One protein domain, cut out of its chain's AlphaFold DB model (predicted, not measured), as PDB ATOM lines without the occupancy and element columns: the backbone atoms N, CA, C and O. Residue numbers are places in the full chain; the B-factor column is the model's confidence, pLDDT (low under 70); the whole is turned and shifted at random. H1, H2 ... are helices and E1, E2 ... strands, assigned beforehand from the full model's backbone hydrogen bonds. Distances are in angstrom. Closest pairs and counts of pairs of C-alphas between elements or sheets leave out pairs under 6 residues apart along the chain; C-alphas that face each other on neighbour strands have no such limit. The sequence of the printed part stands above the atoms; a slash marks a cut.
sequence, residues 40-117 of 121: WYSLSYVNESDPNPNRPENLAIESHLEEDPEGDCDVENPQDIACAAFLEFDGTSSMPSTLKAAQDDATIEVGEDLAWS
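AT A GLANCE: This is residues 40 to 117 of the 121 residues of an uncharacterized protein of Parapedobacter indicus (UniProt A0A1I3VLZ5). A strongly twisted sheet of four strands curls, and one short helix, H1, packs on one face of it, near both edge strands, E2 and E4. Two long loops, residues 46 to 58 and 65 to 82, join the first three strands. The printed part has 78 residues, in the order E1, E2, E3, H1, E4; the sheet runs E2, E1, E3, E4, antiparallel throughout. The class is mostly strand, though under half of the residues, 34, are in named elements. The whole is compact, with a radius of gyration of the C-alphas of 11.9 A and spans of 35 by 26 by 19 A.

IN THESE COORDINATES: Find C-alpha 40 at (168.370, 110.502, 195.211); from there E1 runs 16.6 A through residues 40 to 45. Next come E2, residues 59 to 64, 14.7 A, and E3, residues 83 to 89, 19.1 A. H1, residues 99 to 104, measures 8.7 A. E4, residues 108 to 116, spans 20.5 A, bends by 74 degrees at residue 112 and ends at C-alpha 116, (158.530, 108.687, 197.323).

HOW THE PARTS SIT: E1 and E2 form a hairpin at 143 degrees; look for N 60 and O 44, 2.8 A apart. E1 and E3 stand at 129 degrees, with N 43 and O 83 at 2.7 A. E3 and E4 stand at 158 degrees, with N 84 and O 115 at 2.7 A. These N and O pairs are within hydrogen-bond range. E2 and E4 are apart. H1 is on the sheet; its closest C-alphas to E2 are Leu 99 and Leu 59, 5.8 A, and to E4 Ala 102 and Ile 108, 5.9 A. In H1 every O i to N i+4 pair is within hydrogen-bond range.

THE WHOLE: The farthest C-alphas, Gln 79 and Gly 91, are 35.6 A apart. The printed part has no cut. The links E1 to E2 and E2 to E3 are long. Confidence is under 70 at residues 48, 70 to 72, 74 to 82, 92 to 93 and 116 to 117.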
ATOM      1  N   TRP A  40     169.695 109.981 194.912       88.31
ATOM      2  CA  TRP A  40     168.370 110.502 195.211       88.31
ATOM      3  C   TRP A  40     168.449 111.687 196.161       88.31
ATOM      4  O   TRP A  40     169.152 111.650 197.165       88.31
ATOM      5  N   TYR A  41     167.686 112.732 195.865       86.56
ATOM      6  CA  TYR A  41     167.586 113.925 196.693       86.56
ATOM      7  C   TYR A  41     166.142 114.205 197.060       86.56
ATOM      8  O   TYR A  41     165.275 114.185 196.187       86.56
ATOM      9  N   SER A  42     165.898 114.513 198.332       85.94
ATOM     10  CA  SER A  42     164.578 114.906 198.816       85.94
ATOM     11  C   SER A  42     164.145 116.255 198.244       85.94
ATOM     12  O   SER A  42     164.951 117.162 198.002       85.94
ATOM     13  N   LEU A  43     162.838 116.373 198.026       84.38
ATOM     14  CA  LEU A  43     162.160 117.547 197.514       84.38
ATOM     15  C   LEU A  43     161.182 118.081 198.554       84.38
ATOM     16  O   LEU A  43     160.388 117.329 199.122       84.38
ATOM     17  N   SER A  44     161.187 119.397 198.743       80.00
ATOM     18  CA  SER A  44     160.224 120.092 199.598       80.00
ATOM     19  C   SER A  44     159.503 121.204 198.846       80.00
ATOM     20  O   SER A  44     159.990 121.747 197.850       80.00
ATOM     21  N   TYR A  45     158.307 121.560 199.305       78.81
ATOM     22  CA  TYR A  45     157.552 122.656 198.713       78.81
ATOM     23  C   TYR A  45     158.115 124.005 199.167       78.81
ATOM     24  O   TYR A  45     158.029 124.375 200.335       78.81
ATOM     25  N   VAL A  46     158.609 124.805 198.220       78.12
ATOM     26  CA  VAL A  46     159.042 126.191 198.479       78.12
ATOM     27  C   VAL A  46     157.855 127.054 198.914       78.12
ATOM     28  O   VAL A  46     157.996 127.973 199.723       78.12
ATOM     29  N   ASN A  47     156.677 126.791 198.340       73.31
ATOM     30  CA  ASN A  47     155.456 127.537 198.614       73.31
ATOM     31  C   ASN A  47     154.215 126.643 198.510       73.31
ATOM     32  O   ASN A  47     153.578 126.555 197.461       73.31
ATOM     33  N   GLU A  48     153.825 126.047 199.633       68.94
ATOM     34  CA  GLU A  48     152.599 125.244 199.762       68.94
ATOM     35  C   GLU A  48     151.310 126.039 199.483       68.94
ATOM     36  O   GLU A  48     150.258 125.463 199.225       68.94
ATOM     37  N   SER A  49     151.371 127.376 199.539       71.56
ATOM     38  CA  SER A  49     150.227 128.254 199.265       71.56
ATOM     39  C   SER A  49     150.078 128.627 197.786       71.56
ATOM     40  O   SER A  49     149.135 129.344 197.435       71.56
ATOM     41  N   ASP A  50     150.994 128.192 196.913       75.94
ATOM     42  CA  ASP A  50     150.833 128.343 195.466       75.94
ATOM     43  C   ASP A  50     149.643 127.492 194.987       75.94
ATOM     44  O   ASP A  50     149.458 126.374 195.463       75.94
ATOM     45  N   PRO A  51     148.811 127.966 194.041       73.62
ATOM     46  CA  PRO A  51     147.748 127.143 193.462       73.62
ATOM     47  C   PRO A  51     148.256 125.872 192.756       73.62
ATOM     48  O   PRO A  51     147.450 124.999 192.449       73.62
ATOM     49  N   ASN A  52     149.552 125.779 192.447       71.81
ATOM     50  CA  ASN A  52     150.217 124.614 191.873       71.81
ATOM     51  C   ASN A  52     151.591 124.408 192.555       71.81
ATOM     52  O   ASN A  52     152.633 124.692 191.953       71.81
ATOM     53  N   PRO A  53     151.627 123.906 193.801       71.19
ATOM     54  CA  PRO A  53     152.878 123.732 194.548       71.19
ATOM     55  C   PRO A  53     153.769 122.636 193.935       71.19
ATOM     56  O   PRO A  53     154.980 122.645 194.089       71.19
ATOM     57  N   ASN A  54     153.168 121.755 193.138       73.62
ATOM     58  CA  ASN A  54     153.765 120.582 192.501       73.62
ATOM     59  C   ASN A  54     154.598 120.874 191.245       73.62
ATOM     60  O   ASN A  54     155.053 119.956 190.567       73.62
ATOM     61  N   ARG A  55     154.758 122.146 190.868       79.75
ATOM     62  CA  ARG A  55     155.551 122.500 189.688       79.75
ATOM     63  C   ARG A  55     157.049 122.421 189.994       79.75
ATOM     64  O   ARG A  55     157.435 122.794 191.099       79.75
ATOM     65  N   PRO A  56     157.909 122.053 189.027       81.19
ATOM     66  CA  PRO A  56     159.354 121.944 189.249       81.19
ATOM     67  C   PRO A  56     160.012 123.214 189.812       81.19
ATOM     68  O   PRO A  56     161.014 123.130 190.518       81.19
ATOM     69  N   GLU A  57     159.475 124.403 189.523       84.19
ATOM     70  CA  GLU A  57     159.959 125.668 190.091       84.19
ATOM     71  C   GLU A  57     159.648 125.852 191.586       84.19
ATOM     72  O   GLU A  57     160.325 126.632 192.255       84.19
ATOM     73  N   ASN A  58     158.649 125.135 192.099       82.44
ATOM     74  CA  ASN A  58     158.162 125.199 193.477       82.44
ATOM     75  C   ASN A  58     158.650 124.015 194.332       82.44
ATOM     76  O   ASN A  58     158.323 123.961 195.516       82.44
ATOM     77  N   LEU A  59     159.443 123.106 193.753       83.50
ATOM     78  CA  LEU A  59     160.078 121.978 194.433       83.50
ATOM     79  C   LEU A  59     161.548 122.319 194.704       83.50
ATOM     80  O   LEU A  59     162.344 122.426 193.766       83.50
ATOM     81  N   ALA A  60     161.894 122.531 195.972       85.94
ATOM     82  CA  ALA A  60     163.263 122.742 196.426       85.94
ATOM     83  C   ALA A  60     163.997 121.408 196.513       85.94
ATOM     84  O   ALA A  60     163.406 120.432 196.954       85.94
ATOM     85  N   ILE A  61     165.273 121.386 196.137       86.50
ATOM     86  CA  ILE A  61     166.148 120.228 196.354       86.50
ATOM     87  C   ILE A  61     166.825 120.410 197.711       86.50
ATOM     88  O   ILE A  61     167.456 121.446 197.945       86.50
ATOM     89  N   GLU A  62     166.695 119.425 198.597       84.12
ATOM     90  CA  GLU A  62     167.248 119.482 199.950       84.12
ATOM     91  C   GLU A  62     168.459 118.557 200.123       84.12
ATOM     92  O   GLU A  62     169.581 118.926 199.769       84.12
ATOM     93  N   SER A  63     168.261 117.375 200.707       82.75
ATOM     94  CA  SER A  63     169.333 116.482 201.145       82.75
ATOM     95  C   SER A  63     169.422 115.235 200.279       82.75
ATOM     96  O   SER A  63     168.410 114.731 199.801       82.75
ATOM     97  N   HIS A  64     170.642 114.721 200.117       84.06
ATOM     98  CA  HIS A  64     170.865 113.399 199.538       84.06
ATOM     99  C   HIS A  64     170.256 112.333 200.458       84.06
ATOM    100  O   HIS A  64     170.435 112.416 201.676       84.06
ATOM    101  N   LEU A  65     169.555 111.363 199.885       80.12
ATOM    102  CA  LEU A  65     168.971 110.226 200.587       80.12
ATOM    103  C   LEU A  65     169.998 109.100 200.698       80.12
ATOM    104  O   LEU A  65     170.747 108.832 199.761       80.12
ATOM    105  N   GLU A  66     170.062 108.446 201.856       78.06
ATOM    106  CA  GLU A  66     170.962 107.298 202.045       78.06
ATOM    107  C   GLU A  66     170.382 106.009 201.442       78.06
ATOM    108  O   GLU A  66     171.130 105.073 201.145       78.06
ATOM    109  N   GLU A  67     169.065 105.974 201.237       75.38
ATOM    110  CA  GLU A  67     168.319 104.834 200.713       75.38
ATOM    111  C   GLU A  67     167.551 105.208 199.437       75.38
ATOM    112  O   GLU A  67     167.172 106.362 199.225       75.38
ATOM    113  N   ASP A  68     167.330 104.211 198.576       76.25
ATOM    114  CA  ASP A  68     166.521 104.397 197.378       76.25
ATOM    115  C   ASP A  68     165.045 104.603 197.784       76.25
ATOM    116  O   ASP A  68     164.487 103.758 198.490       76.25
ATOM    117  N   PRO A  69     164.393 105.687 197.335       78.19
ATOM    118  CA  PRO A  69     162.981 105.948 197.588       78.19
ATOM    119  C   PRO A  69     162.088 104.847 196.994       78.19
ATOM    120  O   PRO A  69     162.356 104.299 195.921       78.19
ATOM    121  N   GLU A  70     160.989 104.535 197.682       69.00
ATOM    122  CA  GLU A  70     160.060 103.473 197.305       69.00
ATOM    123  C   GLU A  70     158.762 104.035 196.706       69.00
ATOM    124  O   GLU A  70     158.003 104.733 197.369       69.00
ATOM    125  N   GLY A  71     158.438 103.631 195.475       69.06
ATOM    126  CA  GLY A  71     157.139 103.896 194.845       69.06
ATOM    127  C   GLY A  71     157.059 105.197 194.042       69.06
ATOM    128  O   GLY A  71     157.927 106.062 194.128       69.06
ATOM    129  N   ASP A  72     155.999 105.311 193.238       66.38
ATOM    130  CA  ASP A  72     155.782 106.457 192.352       66.38
ATOM    131  C   ASP A  72     155.355 107.681 193.168       66.38
ATOM    132  O   ASP A  72     154.386 107.618 193.937       66.38
ATOM    133  N   CYS A  73     156.042 108.812 192.987       73.00
ATOM    134  CA  CYS A  73     155.616 110.043 193.631       73.00
ATOM    135  C   CYS A  73     154.380 110.606 192.924       73.00
ATOM    136  O   CYS A  73     154.462 111.138 191.815       73.00
ATOM    137  N   ASP A  74     153.222 110.515 193.577       62.75
ATOM    138  CA  ASP A  74     152.009 111.159 193.086       62.75
ATOM    139  C   ASP A  74     152.039 112.650 193.431       62.75
ATOM    140  O   ASP A  74     151.535 113.106 194.462       62.75
ATOM    141  N   VAL A  75     152.637 113.421 192.527       56.12
ATOM    142  CA  VAL A  75     152.694 114.877 192.638       56.12
ATOM    143  C   VAL A  75     151.298 115.509 192.557       56.12
ATOM    144  O   VAL A  75     151.186 116.714 192.707       56.12
ATOM    145  N   GLU A  76     150.205 114.777 192.321       53.22
ATOM    146  CA  GLU A  76     148.845 115.334 192.379       53.22
ATOM    147  C   GLU A  76     148.234 115.299 193.792       53.22
ATOM    148  O   GLU A  76     147.194 115.931 194.010       53.22
ATOM    149  N   ASN A  77     148.880 114.651 194.775       51.53
ATOM    150  CA  ASN A  77     148.364 114.515 196.141       51.53
ATOM    151  C   ASN A  77     149.275 115.189 197.200       51.53
ATOM    152  O   ASN A  77     150.125 114.542 197.807       51.53
ATOM    153  N   PRO A  78     149.090 116.496 197.467       52.12
ATOM    154  CA  PRO A  78     150.045 117.344 198.197       52.12
ATOM    155  C   PRO A  78     150.020 117.202 199.731       52.12
ATOM    156  O   PRO A  78     150.532 118.071 200.431       52.12
ATOM    157  N   GLN A  79     149.374 116.176 200.290       48.47
ATOM    158  CA  GLN A  79     149.164 116.077 201.743       48.47
ATOM    159  C   GLN A  79     150.342 115.392 202.450       48.47
ATOM    160  O   GLN A  79     150.155 114.329 203.018       48.47
ATOM    161  N   ASP A  80     151.523 116.015 202.448       48.34
ATOM    162  CA  ASP A  80     152.706 115.601 203.237       48.34
ATOM    163  C   ASP A  80     153.676 114.614 202.558       48.34
ATOM    164  O   ASP A  80     154.321 113.804 203.222       48.34
ATOM    165  N   ILE A  81     153.819 114.671 201.233       54.62
ATOM    166  CA  ILE A  81     154.747 113.796 200.513       54.62
ATOM    167  C   ILE A  81     156.053 114.533 200.174       54.62
ATOM    168  O   ILE A  81     156.077 115.413 199.313       54.62
ATOM    169  N   ALA A  82     157.152 114.128 200.820       60.12
ATOM    170  CA  ALA A  82     158.504 114.426 200.357       60.12
ATOM    171  C   ALA A  82     158.806 113.531 199.142       60.12
ATOM    172  O   ALA A  82     159.111 112.345 199.278       60.12
ATOM    173  N   CYS A  83     158.655 114.081 197.934       78.31
ATOM    174  CA  CYS A  83     159.164 113.412 196.739       78.31
ATOM    175  C   CYS A  83     160.692 113.412 196.761       78.31
ATOM    176  O   CYS A  83     161.318 114.239 197.415       78.31
ATOM    177  N   ALA A  84     161.290 112.535 195.979       84.19
ATOM    178  CA  ALA A  84     162.703 112.503 195.700       84.19
ATOM    179  C   ALA A  84     162.931 112.514 194.188       84.19
ATOM    180  O   ALA A  84     162.153 111.940 193.422       84.19
ATOM    181  N   ALA A  85     164.001 113.176 193.761       87.56
ATOM    182  CA  ALA A  85     164.479 113.152 192.386       87.56
ATOM    183  C   ALA A  85     165.884 112.564 192.347       87.56
ATOM    184  O   ALA A  85     166.716 112.891 193.195       87.56
ATOM    185  N   PHE A  86     166.153 111.724 191.353       89.00
ATOM    186  CA  PHE A  86     167.506 111.265 191.081       89.00
ATOM    187  C   PHE A  86     168.258 112.348 190.309       89.00
ATOM    188  O   PHE A  86     167.755 112.831 189.289       89.00
ATOM    189  N   LEU A  87     169.427 112.749 190.803       89.50
ATOM    190  CA  LEU A  87     170.286 113.758 190.191       89.50
ATOM    191  C   LEU A  87     171.645 113.135 189.880       89.50
ATOM    192  O   LEU A  87     172.288 112.593 190.777       89.50
ATOM    193  N   GLU A  88     172.087 113.254 188.631       89.81
ATOM    194  CA  GLU A  88     173.454 112.935 188.209       89.81
ATOM    195  C   GLU A  88     174.205 114.227 187.896       89.81
ATOM    196  O   GLU A  88     173.688 115.103 187.200       89.81
ATOM    197  N   PHE A  89     175.426 114.361 188.402       88.06
ATOM    198  CA  PHE A  89     176.215 115.585 188.356       88.06
ATOM    199  C   PHE A  89     177.473 115.406 187.492       88.06
ATOM    200  O   PHE A  89     178.488 114.868 187.935       88.06
ATOM    201  N   ASP A  90     177.482 115.968 186.281       84.25
ATOM    202  CA  ASP A  90     178.667 115.990 185.413       84.25
ATOM    203  C   ASP A  90     179.489 117.274 185.608       84.25
ATOM    204  O   ASP A  90     179.361 118.271 184.894       84.25
ATOM    205  N   GLY A  91     180.365 117.264 186.614       70.12
ATOM    206  CA  GLY A  91     181.362 118.324 186.795       70.12
ATOM    207  C   GLY A  91     180.810 119.659 187.309       70.12
ATOM    208  O   GLY A  91     181.505 120.677 187.218       70.12
ATOM    209  N   THR A  92     179.600 119.675 187.878       69.50
ATOM    210  CA  THR A  92     179.060 120.865 188.550       69.50
ATOM    211  C   THR A  92     179.810 121.192 189.846       69.50
ATOM    212  O   THR A  92     180.318 120.325 190.560       69.50
ATOM    213  N   SER A  93     179.864 122.486 190.168       67.38
ATOM    214  CA  SER A  93     180.398 123.002 191.432       67.38
ATOM    215  C   SER A  93     179.323 123.533 192.382       67.38
ATOM    216  O   SER A  93     179.673 124.050 193.445       67.38
ATOM    217  N   SER A  94     178.036 123.469 192.018       79.88
ATOM    218  CA  SER A  94     176.948 124.021 192.837       79.88
ATOM    219  C   SER A  94     175.655 123.217 192.764       79.88
ATOM    220  O   SER A  94     175.192 122.894 191.674       79.88
ATOM    221  N   MET A  95     175.037 123.016 193.929       83.50
ATOM    222  CA  MET A  95     173.714 122.416 194.054       83.50
ATOM    223  C   MET A  95     172.635 123.335 193.469       83.50
ATOM    224  O   MET A  95     172.555 124.498 193.891       83.50
ATOM    225  N   PRO A  96     171.786 122.857 192.546       87.00
ATOM    226  CA  PRO A  96     170.593 123.586 192.142       87.00
ATOM    227  C   PRO A  96     169.627 123.724 193.322       87.00
ATOM    228  O   PRO A  96     169.420 122.798 194.095       87.00
ATOM    229  N   SER A  97     169.003 124.893 193.459       86.94
ATOM    230  CA  SER A  97     168.063 125.149 194.557       86.94
ATOM    231  C   SER A  97     166.678 124.542 194.333       86.94
ATOM    232  O   SER A  97     165.922 124.395 195.285       86.94
ATOM    233  N   THR A  98     166.310 124.267 193.079       88.69
ATOM    234  CA  THR A  98     164.992 123.743 192.702       88.69
ATOM    235  C   THR A  98     165.111 122.701 191.603       88.69
ATOM    236  O   THR A  98     166.076 122.711 190.834       88.69
ATOM    237  N   LEU A  99     164.092 121.850 191.469       87.50
ATOM    238  CA  LEU A  99     164.034 120.845 190.408       87.50
ATOM    239  C   LEU A  99     164.093 121.490 189.017       87.50
ATOM    240  O   LEU A  99     164.782 120.997 188.129       87.50
ATOM    241  N   LYS A 100     163.444 122.648 188.833       88.81
ATOM    242  CA  LYS A 100     163.538 123.400 187.575       88.81
ATOM    243  C   LYS A 100     164.963 123.868 187.274       88.81
ATOM    244  O   LYS A 100     165.393 123.789 186.129       88.81
ATOM    245  N   ALA A 101     165.689 124.345 188.285       88.75
ATOM    246  CA  ALA A 101     167.072 124.775 188.110       88.75
ATOM    247  C   ALA A 101     167.990 123.601 187.744       88.75
ATOM    248  O   ALA A 101     168.878 123.788 186.922       88.75
ATOM    249  N   ALA A 102     167.744 122.408 188.297       87.81
ATOM    250  CA  ALA A 102     168.450 121.188 187.911       87.81
ATOM    251  C   ALA A 102     168.166 120.807 186.448       87.81
ATOM    252  O   ALA A 102     169.093 120.591 185.683       87.81
ATOM    253  N   GLN A 103     166.896 120.822 186.029       87.75
ATOM    254  CA  GLN A 103     166.493 120.507 184.649       87.75
ATOM    255  C   GLN A 103     167.020 121.498 183.598       87.75
ATOM    256  O   GLN A 103     167.154 121.145 182.428       87.75
ATOM    257  N   ASP A 104     167.250 122.754 183.986       89.31
ATOM    258  CA  ASP A 104     167.789 123.792 183.102       89.31
ATOM    259  C   ASP A 104     169.331 123.796 183.059       89.31
ATOM    260  O   ASP A 104     169.915 124.493 182.220       89.31
ATOM    261  N   ASP A 105     169.996 123.041 183.939       85.50
ATOM    262  CA  ASP A 105     171.450 122.916 183.985       85.50
ATOM    263  C   ASP A 105     171.923 121.766 183.086       85.50
ATOM    264  O   ASP A 105     171.583 120.607 183.282       85.50
ATOM    265  N   ALA A 106     172.758 122.078 182.093       84.00
ATOM    266  CA  ALA A 106     173.287 121.083 181.158       84.00
ATOM    267  C   ALA A 106     174.313 120.117 181.784       84.00
ATOM    268  O   ALA A 106     174.750 119.188 181.109       84.00
ATOM    269  N   THR A 107     174.743 120.374 183.020       86.38
ATOM    270  CA  THR A 107     175.669 119.530 183.788       86.38
ATOM    271  C   THR A 107     174.954 118.629 184.791       86.38
ATOM    272  O   THR A 107     175.620 117.938 185.557       86.38
ATOM    273  N   ILE A 108     173.617 118.653 184.814       86.56
ATOM    274  CA  ILE A 108     172.806 117.864 185.737       86.56
ATOM    275  C   ILE A 108     171.773 117.081 184.936       86.56
ATOM    276  O   ILE A 108     170.948 117.665 184.233       86.56
ATOM    277  N   GLU A 109     171.796 115.759 185.052       88.12
ATOM    278  CA  GLU A 109     170.731 114.918 184.515       88.12
ATOM    279  C   GLU A 109     169.729 114.616 185.632       88.12
ATOM    280  O   GLU A 109     170.092 114.180 186.723       88.12
ATOM    281  N   VAL A 110     168.454 114.904 185.369       85.88
ATOM    282  CA  VAL A 110     167.352 114.620 186.292       85.88
ATOM    283  C   VAL A 110     166.666 113.348 185.816       85.88
ATOM    284  O   VAL A 110     166.245 113.284 184.659       85.88
ATOM    285  N   GLY A 111     166.545 112.359 186.702       81.62
ATOM    286  CA  GLY A 111     165.857 111.101 186.418       81.62
ATOM    287  C   GLY A 111     164.427 111.313 185.907       81.62
ATOM    288  O   GLY A 111     163.761 112.287 186.261       81.62
ATOM    289  N   GLU A 112     163.958 110.397 185.054       73.75
ATOM    290  CA  GLU A 112     162.638 110.501 184.412       73.75
ATOM    291  C   GLU A 112     161.479 110.363 185.412       73.75
ATOM    292  O   GLU A 112     160.415 110.951 185.200       73.75
ATOM    293  N   ASP A 113     161.711 109.647 186.515       73.31
ATOM    294  CA  ASP A 113     160.710 109.331 187.526       73.31
ATOM    295  C   ASP A 113     161.019 110.029 188.859       73.31
ATOM    296  O   ASP A 113     162.158 110.050 189.337       73.31
ATOM    297  N   LEU A 114     159.977 110.590 189.477       77.50
ATOM    298  CA  LEU A 114     160.014 111.062 190.860       77.50
ATOM    299  C   LEU A 114     159.528 109.938 191.768       77.50
ATOM    300  O   LEU A 114     158.486 109.335 191.500       77.50
ATOM    301  N   ALA A 115     160.241 109.695 192.859       72.44
ATOM    302  CA  ALA A 115     159.951 108.594 193.770       72.44
ATOM    303  C   ALA A 115     159.636 109.098 195.180       72.44
ATOM    304  O   ALA A 115     159.989 110.216 195.543       72.44
ATOM    305  N   TRP A 116     158.921 108.305 195.969       64.50
ATOM    306  CA  TRP A 116     158.530 108.687 197.323       64.50
ATOM    307  C   TRP A 116     159.579 108.286 198.368       64.50
ATOM    308  O   TRP A 116     160.051 107.154 198.350       64.50
ATOM    309  N   SER A 117     159.919 109.178 199.305       55.72
ATOM    310  CA  SER A 117     160.797 108.837 200.435       55.72
ATOM    311  C   SER A 117     160.042 108.864 201.769       55.72
ATOM    312  O   SER A 117     159.382 109.852 202.091       55.72
TER     313      SER A 117